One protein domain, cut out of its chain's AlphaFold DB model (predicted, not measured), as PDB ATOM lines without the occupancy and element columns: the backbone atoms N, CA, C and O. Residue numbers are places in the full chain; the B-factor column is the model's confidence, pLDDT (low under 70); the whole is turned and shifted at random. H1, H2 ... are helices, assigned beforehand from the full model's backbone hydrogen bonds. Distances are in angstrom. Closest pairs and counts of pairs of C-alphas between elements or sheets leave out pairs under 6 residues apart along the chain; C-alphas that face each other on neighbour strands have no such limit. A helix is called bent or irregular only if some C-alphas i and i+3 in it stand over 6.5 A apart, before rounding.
ATOM      1  N   LEU A   4      23.650 -33.348 -56.672       48.59
ATOM      2  CA  LEU A   4      23.239 -33.147 -55.277       48.59
ATOM      3  C   LEU A   4      21.840 -32.526 -55.169       48.59
ATOM      4  O   LEU A   4      21.019 -32.958 -54.366       48.59
ATOM      5  N   LEU A   5      21.504 -31.617 -56.084       53.41
ATOM      6  CA  LEU A   5      20.158 -31.058 -56.210       53.41
ATOM      7  C   LEU A   5      19.137 -32.125 -56.650       53.41
ATOM      8  O   LEU A   5      18.020 -32.154 -56.135       53.41
ATOM      9  N   ALA A   6      19.525 -33.065 -57.525       56.84
ATOM     10  CA  ALA A   6      18.708 -34.243 -57.827       56.84
ATOM     11  C   ALA A   6      18.563 -35.167 -56.611       56.84
ATOM     12  O   ALA A   6      17.465 -35.658 -56.361       56.84
ATOM     13  N   VAL A   7      19.625 -35.365 -55.825       57.22
ATOM     14  CA  VAL A   7      19.599 -36.130 -54.567       57.22
ATOM     15  C   VAL A   7      18.627 -35.510 -53.558       57.22
ATOM     16  O   VAL A   7      17.762 -36.220 -53.052       57.22
ATOM     17  N   VAL A   8      18.695 -34.196 -53.323       59.94
ATOM     18  CA  VAL A   8      17.798 -33.470 -52.404       59.94
ATOM     19  C   VAL A   8      16.357 -33.470 -52.915       59.94
ATOM     20  O   VAL A   8      15.412 -33.663 -52.152       59.94
ATOM     21  N   LYS A   9      16.149 -33.293 -54.223       66.62
ATOM     22  CA  LYS A   9      14.806 -33.322 -54.821       66.62
ATOM     23  C   LYS A   9      14.179 -34.716 -54.722       66.62
ATOM     24  O   LYS A   9      12.990 -34.835 -54.435       66.62
ATOM     25  N   LYS A  10      14.980 -35.771 -54.900       66.19
ATOM     26  CA  LYS A  10      14.528 -37.164 -54.795       66.19
ATOM     27  C   LYS A  10      14.297 -37.581 -53.339       66.19
ATOM     28  O   LYS A  10      13.310 -38.255 -53.069       66.19
ATOM     29  N   SER A  11      15.129 -37.127 -52.393       63.81
ATOM     30  CA  SER A  11      14.932 -37.383 -50.956       63.81
ATOM     31  C   SER A  11      13.665 -36.718 -50.415       63.81
ATOM     32  O   SER A  11      12.916 -37.354 -49.677       63.81
ATOM     33  N   ARG A  12      13.346 -35.495 -50.863       69.38
ATOM     34  CA  ARG A  12      12.065 -34.829 -50.560       69.38
ATOM     35  C   ARG A  12      10.854 -35.632 -51.038       69.38
ATOM     36  O   ARG A  12       9.868 -35.709 -50.316       69.38
ATOM     37  N   GLY A  13      10.943 -36.263 -52.210       72.69
ATOM     38  CA  GLY A  13       9.892 -37.147 -52.723       72.69
ATOM     39  C   GLY A  13       9.645 -38.363 -51.825       72.69
ATOM     40  O   GLY A  13       8.496 -38.697 -51.551       72.69
ATOM     41  N   PHE A  14      10.709 -38.981 -51.302       68.75
ATOM     42  CA  PHE A  14      10.584 -40.102 -50.361       68.75
ATOM     43  C   PHE A  14      10.005 -39.678 -49.007       68.75
ATOM     44  O   PHE A  14       9.161 -40.387 -48.463       68.75
ATOM     45  N   ILE A  15      10.397 -38.508 -48.491       71.25
ATOM     46  CA  ILE A  15       9.828 -37.946 -47.255       71.25
ATOM     47  C   ILE A  15       8.330 -37.660 -47.436       71.25
ATOM     48  O   ILE A  15       7.529 -38.040 -46.587       71.25
ATOM     49  N   ALA A  16       7.940 -37.046 -48.558       78.25
ATOM     50  CA  ALA A  16       6.540 -36.763 -48.864       78.25
ATOM     51  C   ALA A  16       5.702 -38.048 -48.969       78.25
ATOM     52  O   ALA A  16       4.633 -38.127 -48.371       78.25
ATOM     53  N   LEU A  17       6.208 -39.077 -49.658       76.81
ATOM     54  CA  LEU A  17       5.546 -40.382 -49.750       76.81
ATOM     55  C   LEU A  17       5.366 -41.024 -48.363       76.81
ATOM     56  O   LEU A  17       4.285 -41.518 -48.050       76.81
ATOM     57  N   GLY A  18       6.402 -40.979 -47.520       74.00
ATOM     58  CA  GLY A  18       6.345 -41.493 -46.151       74.00
ATOM     59  C   GLY A  18       5.301 -40.774 -45.293       74.00
ATOM     60  O   GLY A  18       4.523 -41.434 -44.607       74.00
ATOM     61  N   LEU A  19       5.230 -39.441 -45.383       80.88
ATOM     62  CA  LEU A  19       4.223 -38.630 -44.687       80.88
ATOM     63  C   LEU A  19       2.797 -38.934 -45.159       80.88
ATOM     64  O   LEU A  19       1.904 -39.048 -44.327       80.88
ATOM     65  N   VAL A  20       2.579 -39.113 -46.467       80.75
ATOM     66  CA  VAL A  20       1.264 -39.474 -47.027       80.75
ATOM     67  C   VAL A  20       0.798 -40.834 -46.507       80.75
ATOM     68  O   VAL A  20      -0.358 -40.973 -46.112       80.75
ATOM     69  N   VAL A  21       1.687 -41.830 -46.452       77.31
ATOM     70  CA  VAL A  21       1.329 -43.157 -45.930       77.31
ATOM     71  C   VAL A  21       1.074 -43.116 -44.423       77.31
ATOM     72  O   VAL A  21       0.097 -43.700 -43.964       77.31
ATOM     73  N   LEU A  22       1.888 -42.385 -43.654       79.12
ATOM     74  CA  LEU A  22       1.650 -42.161 -42.223       79.12
ATOM     75  C   LEU A  22       0.300 -41.490 -41.971       79.12
ATOM     76  O   LEU A  22      -0.451 -41.934 -41.106       79.12
ATOM     77  N   PHE A  23      -0.029 -40.464 -42.754       81.50
ATOM     78  CA  PHE A  23      -1.306 -39.766 -42.668       81.50
ATOM     79  C   PHE A  23      -2.481 -40.690 -43.007       81.50
ATOM     80  O   PHE A  23      -3.465 -40.710 -42.274       81.50
ATOM     81  N   LEU A  24      -2.372 -41.507 -44.061       76.06
ATOM     82  CA  LEU A  24      -3.389 -42.501 -44.419       76.06
ATOM     83  C   LEU A  24      -3.599 -43.532 -43.303       76.06
ATOM     84  O   LEU A  24      -4.735 -43.767 -42.899       76.06
ATOM     85  N   VAL A  25      -2.520 -44.100 -42.759       74.75
ATOM     86  CA  VAL A  25      -2.592 -45.072 -41.654       74.75
ATOM     87  C   VAL A  25      -3.198 -44.444 -40.399       74.75
ATOM     88  O   VAL A  25      -4.021 -45.081 -39.743       74.75
ATOM     89  N   PHE A  26      -2.826 -43.200 -40.084       79.12
ATOM     90  CA  PHE A  26      -3.368 -42.454 -38.951       79.12
ATOM     91  C   PHE A  26      -4.860 -42.167 -39.133       79.12
ATOM     92  O   PHE A  26      -5.642 -42.448 -38.236       79.12
ATOM     93  N   THR A  27      -5.272 -41.689 -40.310       74.75
ATOM     94  CA  THR A  27      -6.674 -41.348 -40.613       74.75
ATOM     95  C   THR A  27      -7.579 -42.579 -40.552       74.75
ATOM     96  O   THR A  27      -8.672 -42.513 -39.999       74.75
ATOM     97  N   VAL A  28      -7.107 -43.726 -41.057       71.31
ATOM     98  CA  VAL A  28      -7.840 -45.008 -41.030       71.31
ATOM     99  C   VAL A  28      -7.891 -45.626 -39.620       71.31
ATOM    100  O   VAL A  28      -8.754 -46.459 -39.351       71.31
ATOM    101  N   ASN A  29      -7.008 -45.211 -38.704       68.06
ATOM    102  CA  ASN A  29      -6.974 -45.667 -37.308       68.06
ATOM    103  C   ASN A  29      -7.384 -44.583 -36.284       68.06
ATOM    104  O   ASN A  29      -7.233 -44.799 -35.083       68.06
ATOM    105  N   PHE A  30      -7.921 -43.439 -36.724       75.50
ATOM    106  CA  PHE A  30      -8.352 -42.355 -35.840       75.50
ATOM    107  C   PHE A  30      -9.764 -42.623 -35.291       75.50
ATOM    108  O   PHE A  30     -10.762 -42.533 -36.008       75.50
ATOM    109  N   ASP A  31      -9.843 -42.945 -34.000       60.97
ATOM    110  CA  ASP A  31     -11.043 -43.437 -33.296       60.97
ATOM    111  C   ASP A  31     -12.332 -42.589 -33.470       60.97
ATOM    112  O   ASP A  31     -13.412 -43.151 -33.699       60.97
ATOM    113  N   PRO A  32     -12.266 -41.241 -33.453       65.56
ATOM    114  CA  PRO A  32     -13.441 -40.391 -33.681       65.56
ATOM    115  C   PRO A  32     -14.083 -40.547 -35.070       65.56
ATOM    116  O   PRO A  32     -15.283 -40.342 -35.215       65.56
ATOM    117  N   LEU A  33     -13.307 -40.920 -36.092       60.31
ATOM    118  CA  LEU A  33     -13.779 -41.116 -37.472       60.31
ATOM    119  C   LEU A  33     -14.392 -42.511 -37.678       60.31
ATOM    120  O   LEU A  33     -15.360 -42.672 -38.422       60.31
ATOM    121  N   ILE A  34     -13.848 -43.511 -36.983       57.50
ATOM    122  CA  ILE A  34     -14.217 -44.930 -37.106       57.50
ATOM    123  C   ILE A  34     -15.583 -45.215 -36.480       57.50
ATOM    124  O   ILE A  34     -16.357 -46.014 -37.000       57.50
ATOM    125  N   SER A  35     -15.899 -44.538 -35.377       62.81
ATOM    126  CA  SER A  35     -17.168 -44.702 -34.661       62.81
ATOM    127  C   SER A  35     -18.391 -44.143 -35.404       62.81
ATOM    128  O   SER A  35     -19.512 -44.505 -35.063       62.81
ATOM    129  N   HIS A  36     -18.197 -43.280 -36.410       65.06
ATOM    130  CA  HIS A  36     -19.277 -42.543 -37.084       65.06
ATOM    131  C   HIS A  36     -19.491 -42.938 -38.558       65.06
ATOM    132  O   HIS A  36     -20.499 -42.544 -39.147       65.06
ATOM    133  N   ILE A  37     -18.583 -43.709 -39.176       69.06
ATOM    134  CA  ILE A  37     -18.658 -44.083 -40.601       69.06
ATOM    135  C   ILE A  37     -18.480 -45.607 -40.760       69.06
ATOM    136  O   ILE A  37     -17.343 -46.086 -40.732       69.06
ATOM    137  N   PRO A  38     -19.551 -46.390 -40.994       63.12
ATOM    138  CA  PRO A  38     -19.486 -47.859 -41.019       63.12
ATOM    139  C   PRO A  38     -18.611 -48.430 -42.150       63.12
ATOM    140  O   PRO A  38     -17.927 -49.430 -41.957       63.12
ATOM    141  N   TYR A  39     -18.524 -47.750 -43.300       64.56
ATOM    142  CA  TYR A  39     -17.628 -48.141 -44.402       64.56
ATOM    143  C   TYR A  39     -16.132 -48.090 -44.033       64.56
ATOM    144  O   TYR A  39     -15.310 -48.752 -44.664       64.56
ATOM    145  N   SER A  40     -15.750 -47.327 -43.003       65.44
ATOM    146  CA  SER A  40     -14.349 -47.222 -42.571       65.44
ATOM    147  C   SER A  40     -13.846 -48.484 -41.856       65.44
ATOM    148  O   SER A  40     -12.651 -48.782 -41.911       65.44
ATOM    149  N   GLN A  41     -14.745 -49.268 -41.242       66.88
ATOM    150  CA  GLN A  41     -14.411 -50.525 -40.563       66.88
ATOM    151  C   GLN A  41     -13.991 -51.624 -41.543       66.88
ATOM    152  O   GLN A  41     -13.009 -52.321 -41.283       66.88
ATOM    153  N   GLU A  42     -14.669 -51.749 -42.689       72.00
ATOM    154  CA  GLU A  42     -14.278 -52.698 -43.741       72.00
ATOM    155  C   GLU A  42     -12.894 -52.365 -44.306       72.00
ATOM    156  O   GLU A  42     -12.026 -53.235 -44.398       72.00
ATOM    157  N   ILE A  43     -12.650 -51.084 -44.595       70.25
ATOM    158  CA  ILE A  43     -11.361 -50.599 -45.099       70.25
ATOM    159  C   ILE A  43     -10.247 -50.869 -44.078       70.25
ATOM    160  O   ILE A  43      -9.185 -51.367 -44.451       70.25
ATOM    161  N   ARG A  44     -10.488 -50.613 -42.786       69.50
ATOM    162  CA  ARG A  44      -9.526 -50.863 -41.699       69.50
ATOM    163  C   ARG A  44      -9.175 -52.344 -41.553       69.50
ATOM    164  O   ARG A  44      -7.999 -52.667 -41.385       69.50
ATOM    165  N   ASN A  45     -10.161 -53.235 -41.649       72.88
ATOM    166  CA  ASN A  45      -9.947 -54.681 -41.540       72.88
ATOM    167  C   ASN A  45      -9.093 -55.238 -42.690       72.88
ATOM    168  O   ASN A  45      -8.343 -56.189 -42.482       72.88
ATOM    169  N   VAL A  46      -9.152 -54.620 -43.872       76.56
ATOM    170  CA  VAL A  46      -8.296 -54.963 -45.019       76.56
ATOM    171  C   VAL A  46      -6.907 -54.318 -44.910       76.56
ATOM    172  O   VAL A  46      -5.895 -54.957 -45.210       76.56
ATOM    173  N   LEU A  47      -6.828 -53.058 -44.468       71.25
ATOM    174  CA  LEU A  47      -5.572 -52.303 -44.409       71.25
ATOM    175  C   LEU A  47      -4.660 -52.727 -43.257       71.25
ATOM    176  O   LEU A  47      -3.456 -52.842 -43.474       71.25
ATOM    177  N   ASN A  48      -5.194 -52.977 -42.056       72.12
ATOM    178  CA  ASN A  48      -4.382 -53.272 -40.868       72.12
ATOM    179  C   ASN A  48      -3.449 -54.490 -41.031       72.12
ATOM    180  O   ASN A  48      -2.271 -54.369 -40.688       72.12
ATOM    181  N   PRO A  49      -3.891 -55.622 -41.614       78.06
ATOM    182  CA  PRO A  49      -3.007 -56.746 -41.935       78.06
ATOM    183  C   PRO A  49      -1.933 -56.409 -42.981       78.06
ATOM    184  O   PRO A  49      -0.871 -57.028 -43.001       78.06
ATOM    185  N   CYS A  50      -2.189 -55.421 -43.844       75.56
ATOM    186  CA  CYS A  50      -1.269 -54.989 -44.895       75.56
ATOM    187  C   CYS A  50      -0.248 -53.945 -44.410       75.56
ATOM    188  O   CYS A  50       0.769 -53.752 -45.080       75.56
ATOM    189  N   ILE A  51      -0.466 -53.294 -43.257       73.19
ATOM    190  CA  ILE A  51       0.442 -52.271 -42.707       73.19
ATOM    191  C   ILE A  51       1.891 -52.780 -42.604       73.19
ATOM    192  O   ILE A  51       2.766 -52.101 -43.139       73.19
ATOM    193  N   PRO A  52       2.192 -53.965 -42.029       71.75
ATOM    194  CA  PRO A  52       3.570 -54.456 -41.945       71.75
ATOM    195  C   PRO A  52       4.234 -54.635 -43.318       71.75
ATOM    196  O   PRO A  52       5.419 -54.338 -43.475       71.75
ATOM    197  N   ILE A  53       3.469 -55.066 -44.327       75.38
ATOM    198  CA  ILE A  53       3.945 -55.258 -45.706       75.38
ATOM    199  C   ILE A  53       4.242 -53.901 -46.354       75.38
ATOM    200  O   ILE A  53       5.315 -53.705 -46.923       75.38
ATOM    201  N   ILE A  54       3.326 -52.937 -46.223       73.75
ATOM    202  CA  ILE A  54       3.492 -51.569 -46.733       73.75
ATOM    203  C   ILE A  54       4.696 -50.893 -46.060       73.75
ATOM    204  O   ILE A  54       5.531 -50.294 -46.742       73.75
ATOM    205  N   SER A  55       4.842 -51.039 -44.741       71.31
ATOM    206  CA  SER A  55       5.993 -50.537 -43.986       71.31
ATOM    207  C   SER A  55       7.303 -51.175 -44.449       71.31
ATOM    208  O   SER A  55       8.269 -50.454 -44.686       71.31
ATOM    209  N   ALA A  56       7.350 -52.497 -44.650       74.00
ATOM    210  CA  ALA A  56       8.541 -53.186 -45.147       74.00
ATOM    211  C   ALA A  56       8.935 -52.727 -46.564       74.00
ATOM    212  O   ALA A  56      10.118 -52.505 -46.833       74.00
ATOM    213  N   ILE A  57       7.959 -52.516 -47.455       74.81
ATOM    214  CA  ILE A  57       8.185 -51.976 -48.804       74.81
ATOM    215  C   ILE A  57       8.756 -50.554 -48.723       74.81
ATOM    216  O   ILE A  57       9.764 -50.262 -49.369       74.81
ATOM    217  N   LEU A  58       8.171 -49.678 -47.901       71.38
ATOM    218  CA  LEU A  58       8.653 -48.305 -47.718       71.38
ATOM    219  C   LEU A  58      10.059 -48.252 -47.117       71.38
ATOM    220  O   LEU A  58      10.896 -47.482 -47.593       71.38
ATOM    221  N   ILE A  59      10.340 -49.080 -46.108       72.88
ATOM    222  CA  ILE A  59      11.673 -49.202 -45.508       72.88
ATOM    223  C   ILE A  59      12.666 -49.709 -46.560       72.88
ATOM    224  O   ILE A  59      13.726 -49.111 -46.732       72.88
ATOM    225  N   GLY A  60      12.317 -50.742 -47.332       72.25
ATOM    226  CA  GLY A  60      13.164 -51.278 -48.401       72.25
ATOM    227  C   GLY A  60      13.469 -50.256 -49.503       72.25
ATOM    228  O   GLY A  60      14.619 -50.126 -49.933       72.25
ATOM    229  N   ILE A  61      12.467 -49.482 -49.928       72.31
ATOM    230  CA  ILE A  61      12.629 -48.374 -50.881       72.31
ATOM    231  C   ILE A  61      13.523 -47.279 -50.289       72.31
ATOM    232  O   ILE A  61      14.421 -46.788 -50.975       72.31
ATOM    233  N   SER A  62      13.324 -46.931 -49.017       68.88
ATOM    234  CA  SER A  62      14.103 -45.900 -48.324       68.88
ATOM    235  C   SER A  62      15.566 -46.308 -48.165       68.88
ATOM    236  O   SER A  62      16.447 -45.521 -48.495       68.88
ATOM    237  N   ILE A  63      15.848 -47.551 -47.762       73.62
ATOM    238  CA  ILE A  63      17.215 -48.087 -47.648       73.62
ATOM    239  C   ILE A  63      17.912 -48.084 -49.015       73.62
ATOM    240  O   ILE A  63      19.049 -47.626 -49.124       73.62
ATOM    241  N   ARG A  64      17.230 -48.524 -50.084       70.62
ATOM    242  CA  ARG A  64      17.771 -48.458 -51.456       70.62
ATOM    243  C   ARG A  64      18.009 -47.018 -51.914       70.62
ATOM    244  O   ARG A  64      19.020 -46.740 -52.557       70.62
ATOM    245  N   GLY A  65      17.100 -46.106 -51.572       68.94
ATOM    246  CA  GLY A  65      17.225 -44.677 -51.849       68.94
ATOM    247  C   GLY A  65      18.432 -44.060 -51.146       68.94
ATOM    248  O   GLY A  65      19.245 -43.409 -51.798       68.94
ATOM    249  N   ILE A  66      18.598 -44.330 -49.851       72.06
ATOM    250  CA  ILE A  66      19.746 -43.902 -49.045       72.06
ATOM    251  C   ILE A  66      21.047 -44.463 -49.633       72.06
ATOM    252  O   ILE A  66      21.986 -43.705 -49.863       72.06
ATOM    253  N   GLY A  67      21.090 -45.757 -49.964       72.62
ATOM    254  CA  GLY A  67      22.263 -46.384 -50.582       72.62
ATOM    255  C   GLY A  67      22.656 -45.745 -51.920       72.62
ATOM    256  O   GLY A  67      23.834 -45.480 -52.164       72.62
ATOM    257  N   LEU A  68      21.674 -45.424 -52.772       74.69
ATOM    258  CA  LEU A  68      21.917 -44.701 -54.023       74.69
ATOM    259  C   LEU A  68      22.471 -43.294 -53.760       74.69
ATOM    260  O   LEU A  68      23.419 -42.885 -54.426       74.69
ATOM    261  N   ILE A  69      21.912 -42.567 -52.789       69.06
ATOM    262  CA  ILE A  69      22.368 -41.222 -52.409       69.06
ATOM    263  C   ILE A  69      23.824 -41.254 -51.937       69.06
ATOM    264  O   ILE A  69      24.631 -40.471 -52.436       69.06
ATOM    265  N   TYR A  70      24.181 -42.188 -51.051       70.94
ATOM    266  CA  TYR A  70      25.561 -42.356 -50.589       70.94
ATOM    267  C   TYR A  70      26.521 -42.649 -51.744       70.94
ATOM    268  O   TYR A  70      27.594 -42.052 -51.812       70.94
ATOM    269  N   ARG A  71      26.129 -43.507 -52.694       77.44
ATOM    270  CA  ARG A  71      26.954 -43.815 -53.873       77.44
ATOM    271  C   ARG A  71      27.146 -42.596 -54.778       77.44
ATOM    272  O   ARG A  71      28.254 -42.341 -55.237       77.44
ATOM    273  N   LEU A  72      26.084 -41.832 -55.028       74.25
ATOM    274  CA  LEU A  72      26.152 -40.614 -55.839       74.25
ATOM    275  C   LEU A  72      27.009 -39.531 -55.175       74.25
ATOM    276  O   LEU A  72      27.782 -38.862 -55.859       74.25
ATOM    277  N   PHE A  73      26.901 -39.388 -53.855       71.94
ATOM    278  CA  PHE A  73      27.726 -38.474 -53.074       71.94
ATOM    279  C   PHE A  73      29.201 -38.895 -53.076       71.94
ATOM    280  O   PHE A  73      30.065 -38.063 -53.333       71.94
ATOM    281  N   GLY A  74      29.486 -40.189 -52.892       77.19
ATOM    282  CA  GLY A  74      30.839 -40.741 -52.990       77.19
ATOM    283  C   GLY A  74      31.484 -40.455 -54.347       77.19
ATOM    284  O   GLY A  74      32.573 -39.887 -54.398       77.19
ATOM    285  N   ASN A  75      30.769 -40.726 -55.443       79.50
ATOM    286  CA  ASN A  75      31.246 -40.420 -56.796       79.50
ATOM    287  C   ASN A  75      31.494 -38.914 -57.008       79.50
ATOM    288  O   ASN A  75      32.433 -38.529 -57.706       79.50
ATOM    289  N   ALA A  76      30.643 -38.052 -56.439       78.81
ATOM    290  CA  ALA A  76      30.806 -36.603 -56.532       78.81
ATOM    291  C   ALA A  76      32.050 -36.123 -55.771       78.81
ATOM    292  O   ALA A  76      32.813 -35.326 -56.314       78.81
ATOM    293  N   ILE A  77      32.287 -36.644 -54.562       80.62
ATOM    294  CA  ILE A  77      33.494 -36.357 -53.779       80.62
ATOM    295  C   ILE A  77      34.743 -36.826 -54.518       80.62
ATOM    296  O   ILE A  77      35.699 -36.065 -54.619       80.62
ATOM    297  N   GLU A  78      34.744 -38.051 -55.042       83.50
ATOM    298  CA  GLU A  78      35.902 -38.609 -55.744       83.50
ATOM    299  C   GLU A  78      36.264 -37.766 -56.971       83.50
ATOM    300  O   GLU A  78      37.428 -37.410 -57.176       83.50
ATOM    301  N   LYS A  79      35.255 -37.376 -57.760       85.44
ATOM    302  CA  LYS A  79      35.453 -36.495 -58.911       85.44
ATOM    303  C   LYS A  79      35.978 -35.120 -58.490       85.44
ATOM    304  O   LYS A  79      36.935 -34.642 -59.091       85.44
ATOM    305  N   HIS A  80      35.390 -34.513 -57.458       85.19
ATOM    306  CA  HIS A  80      35.808 -33.199 -56.961       85.19
ATOM    307  C   HIS A  80      37.244 -33.222 -56.437       85.19
ATOM    308  O   HIS A  80      38.058 -32.392 -56.823       85.19
ATOM    309  N   LEU A  81      37.601 -34.236 -55.645       85.81
ATOM    310  CA  LEU A  81      38.964 -34.435 -55.159       85.81
ATOM    311  C   LEU A  81      39.958 -34.588 -56.319       85.81
ATOM    312  O   LEU A  81      41.036 -33.999 -56.290       85.81
ATOM    313  N   LYS A  82      39.588 -35.330 -57.371       88.56
ATOM    314  CA  LYS A  82      40.412 -35.462 -58.580       88.56
ATOM    315  C   LYS A  82      40.617 -34.122 -59.286       88.56
ATOM    316  O   LYS A  82      41.721 -33.859 -59.756       88.56
ATOM    317  N   ASP A  83      39.584 -33.291 -59.377       89.06
ATOM    318  CA  ASP A  83      39.686 -31.977 -60.009       89.06
ATOM    319  C   ASP A  83      40.526 -31.005 -59.160       89.06
ATOM    320  O   ASP A  83      41.421 -30.363 -59.705       89.06
ATOM    321  N   LEU A  84      40.370 -30.992 -57.832       89.75
ATOM    322  CA  LEU A  84      41.219 -30.207 -56.922       89.75
ATOM    323  C   LEU A  84      42.690 -30.645 -56.964       89.75
ATOM    324  O   LEU A  84      43.584 -29.800 -56.975       89.75
ATOM    325  N   ASN A  85      42.956 -31.951 -57.065       88.06
ATOM    326  CA  ASN A  85      44.316 -32.468 -57.224       88.06
ATOM    327  C   ASN A  85      44.970 -31.989 -58.527       88.06
ATOM    328  O   ASN A  85      46.156 -31.665 -58.518       88.06
ATOM    329  N   LYS A  86      44.215 -31.870 -59.630       90.69
ATOM    330  CA  LYS A  86      44.741 -31.280 -60.875       90.69
ATOM    331  C   LYS A  86      45.133 -29.816 -60.684       90.69
ATOM    332  O   LYS A  86      46.179 -29.414 -61.179       90.69
ATOM    333  N   VAL A  87      44.320 -29.034 -59.969       91.81
ATOM    334  CA  VAL A  87      44.636 -27.626 -59.669       91.81
ATOM    335  C   VAL A  87      45.902 -27.531 -58.817       91.81
ATOM    336  O   VAL A  87      46.811 -26.770 -59.142       91.81
ATOM    337  N   ALA A  88      46.001 -28.339 -57.758       90.56
ATOM    338  CA  ALA A  88      47.178 -28.372 -56.893       90.56
ATOM    339  C   ALA A  88      48.454 -28.768 -57.655       90.56
ATOM    340  O   ALA A  88      49.520 -28.185 -57.438       90.56
TER     341      ALA A  88
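This is residues 4 to 88 of the 333 residues of an uncharacterized protein of Candidatus Bathyarchaeota archaeon (UniProt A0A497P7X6). From residue 4, see a lopsided rod of two long helices folded back side by side, H1 and arm H3b; H2 and arm H3a make the turn, and residues 77 to 88 stick out. The 85 printed residues hold helices H1, H2, H3, no named strand: all helix, extended, radius of gyration of the C-alphas 20.6 A, spans 71 by 19 by 13 A.

H1, residues 4 to 28, touches H3b, residues 52 to 88, with 58 to 73 alone of H3b, at a shallow tilt of 14 degrees, opposite ways; Val 7 and Ile 69 have the closest C-alphas, 6.2 A. Every O i to N i+4 pair is within hydrogen-bond range in H1 and H3b, 5 of 7 in H3a, residues 39 to 49; H2, residues 31 to 34, is too short for one. H2 and H3a only just touch, only at the corner, with 3 pairs of C-alphas within 8 A, the closest Ile 34 and Ser 40, 5.9 A.

Find C-alpha 4 at (23.239, -33.147, -55.277); H1 runs 36.2 A. H3, residues 39 to 88, one helix by its hydrogen bonds, is bent: C-alphas 49 and 52 are 7.0 A apart, and its arms stand at 61 degrees. H3b runs 53.0 A to C-alpha 88 at (47.178, -28.372, -56.893).

The printed part has no cut; both links are tight. Low pLDDT includes residues 4 to 12 and 31 to 41.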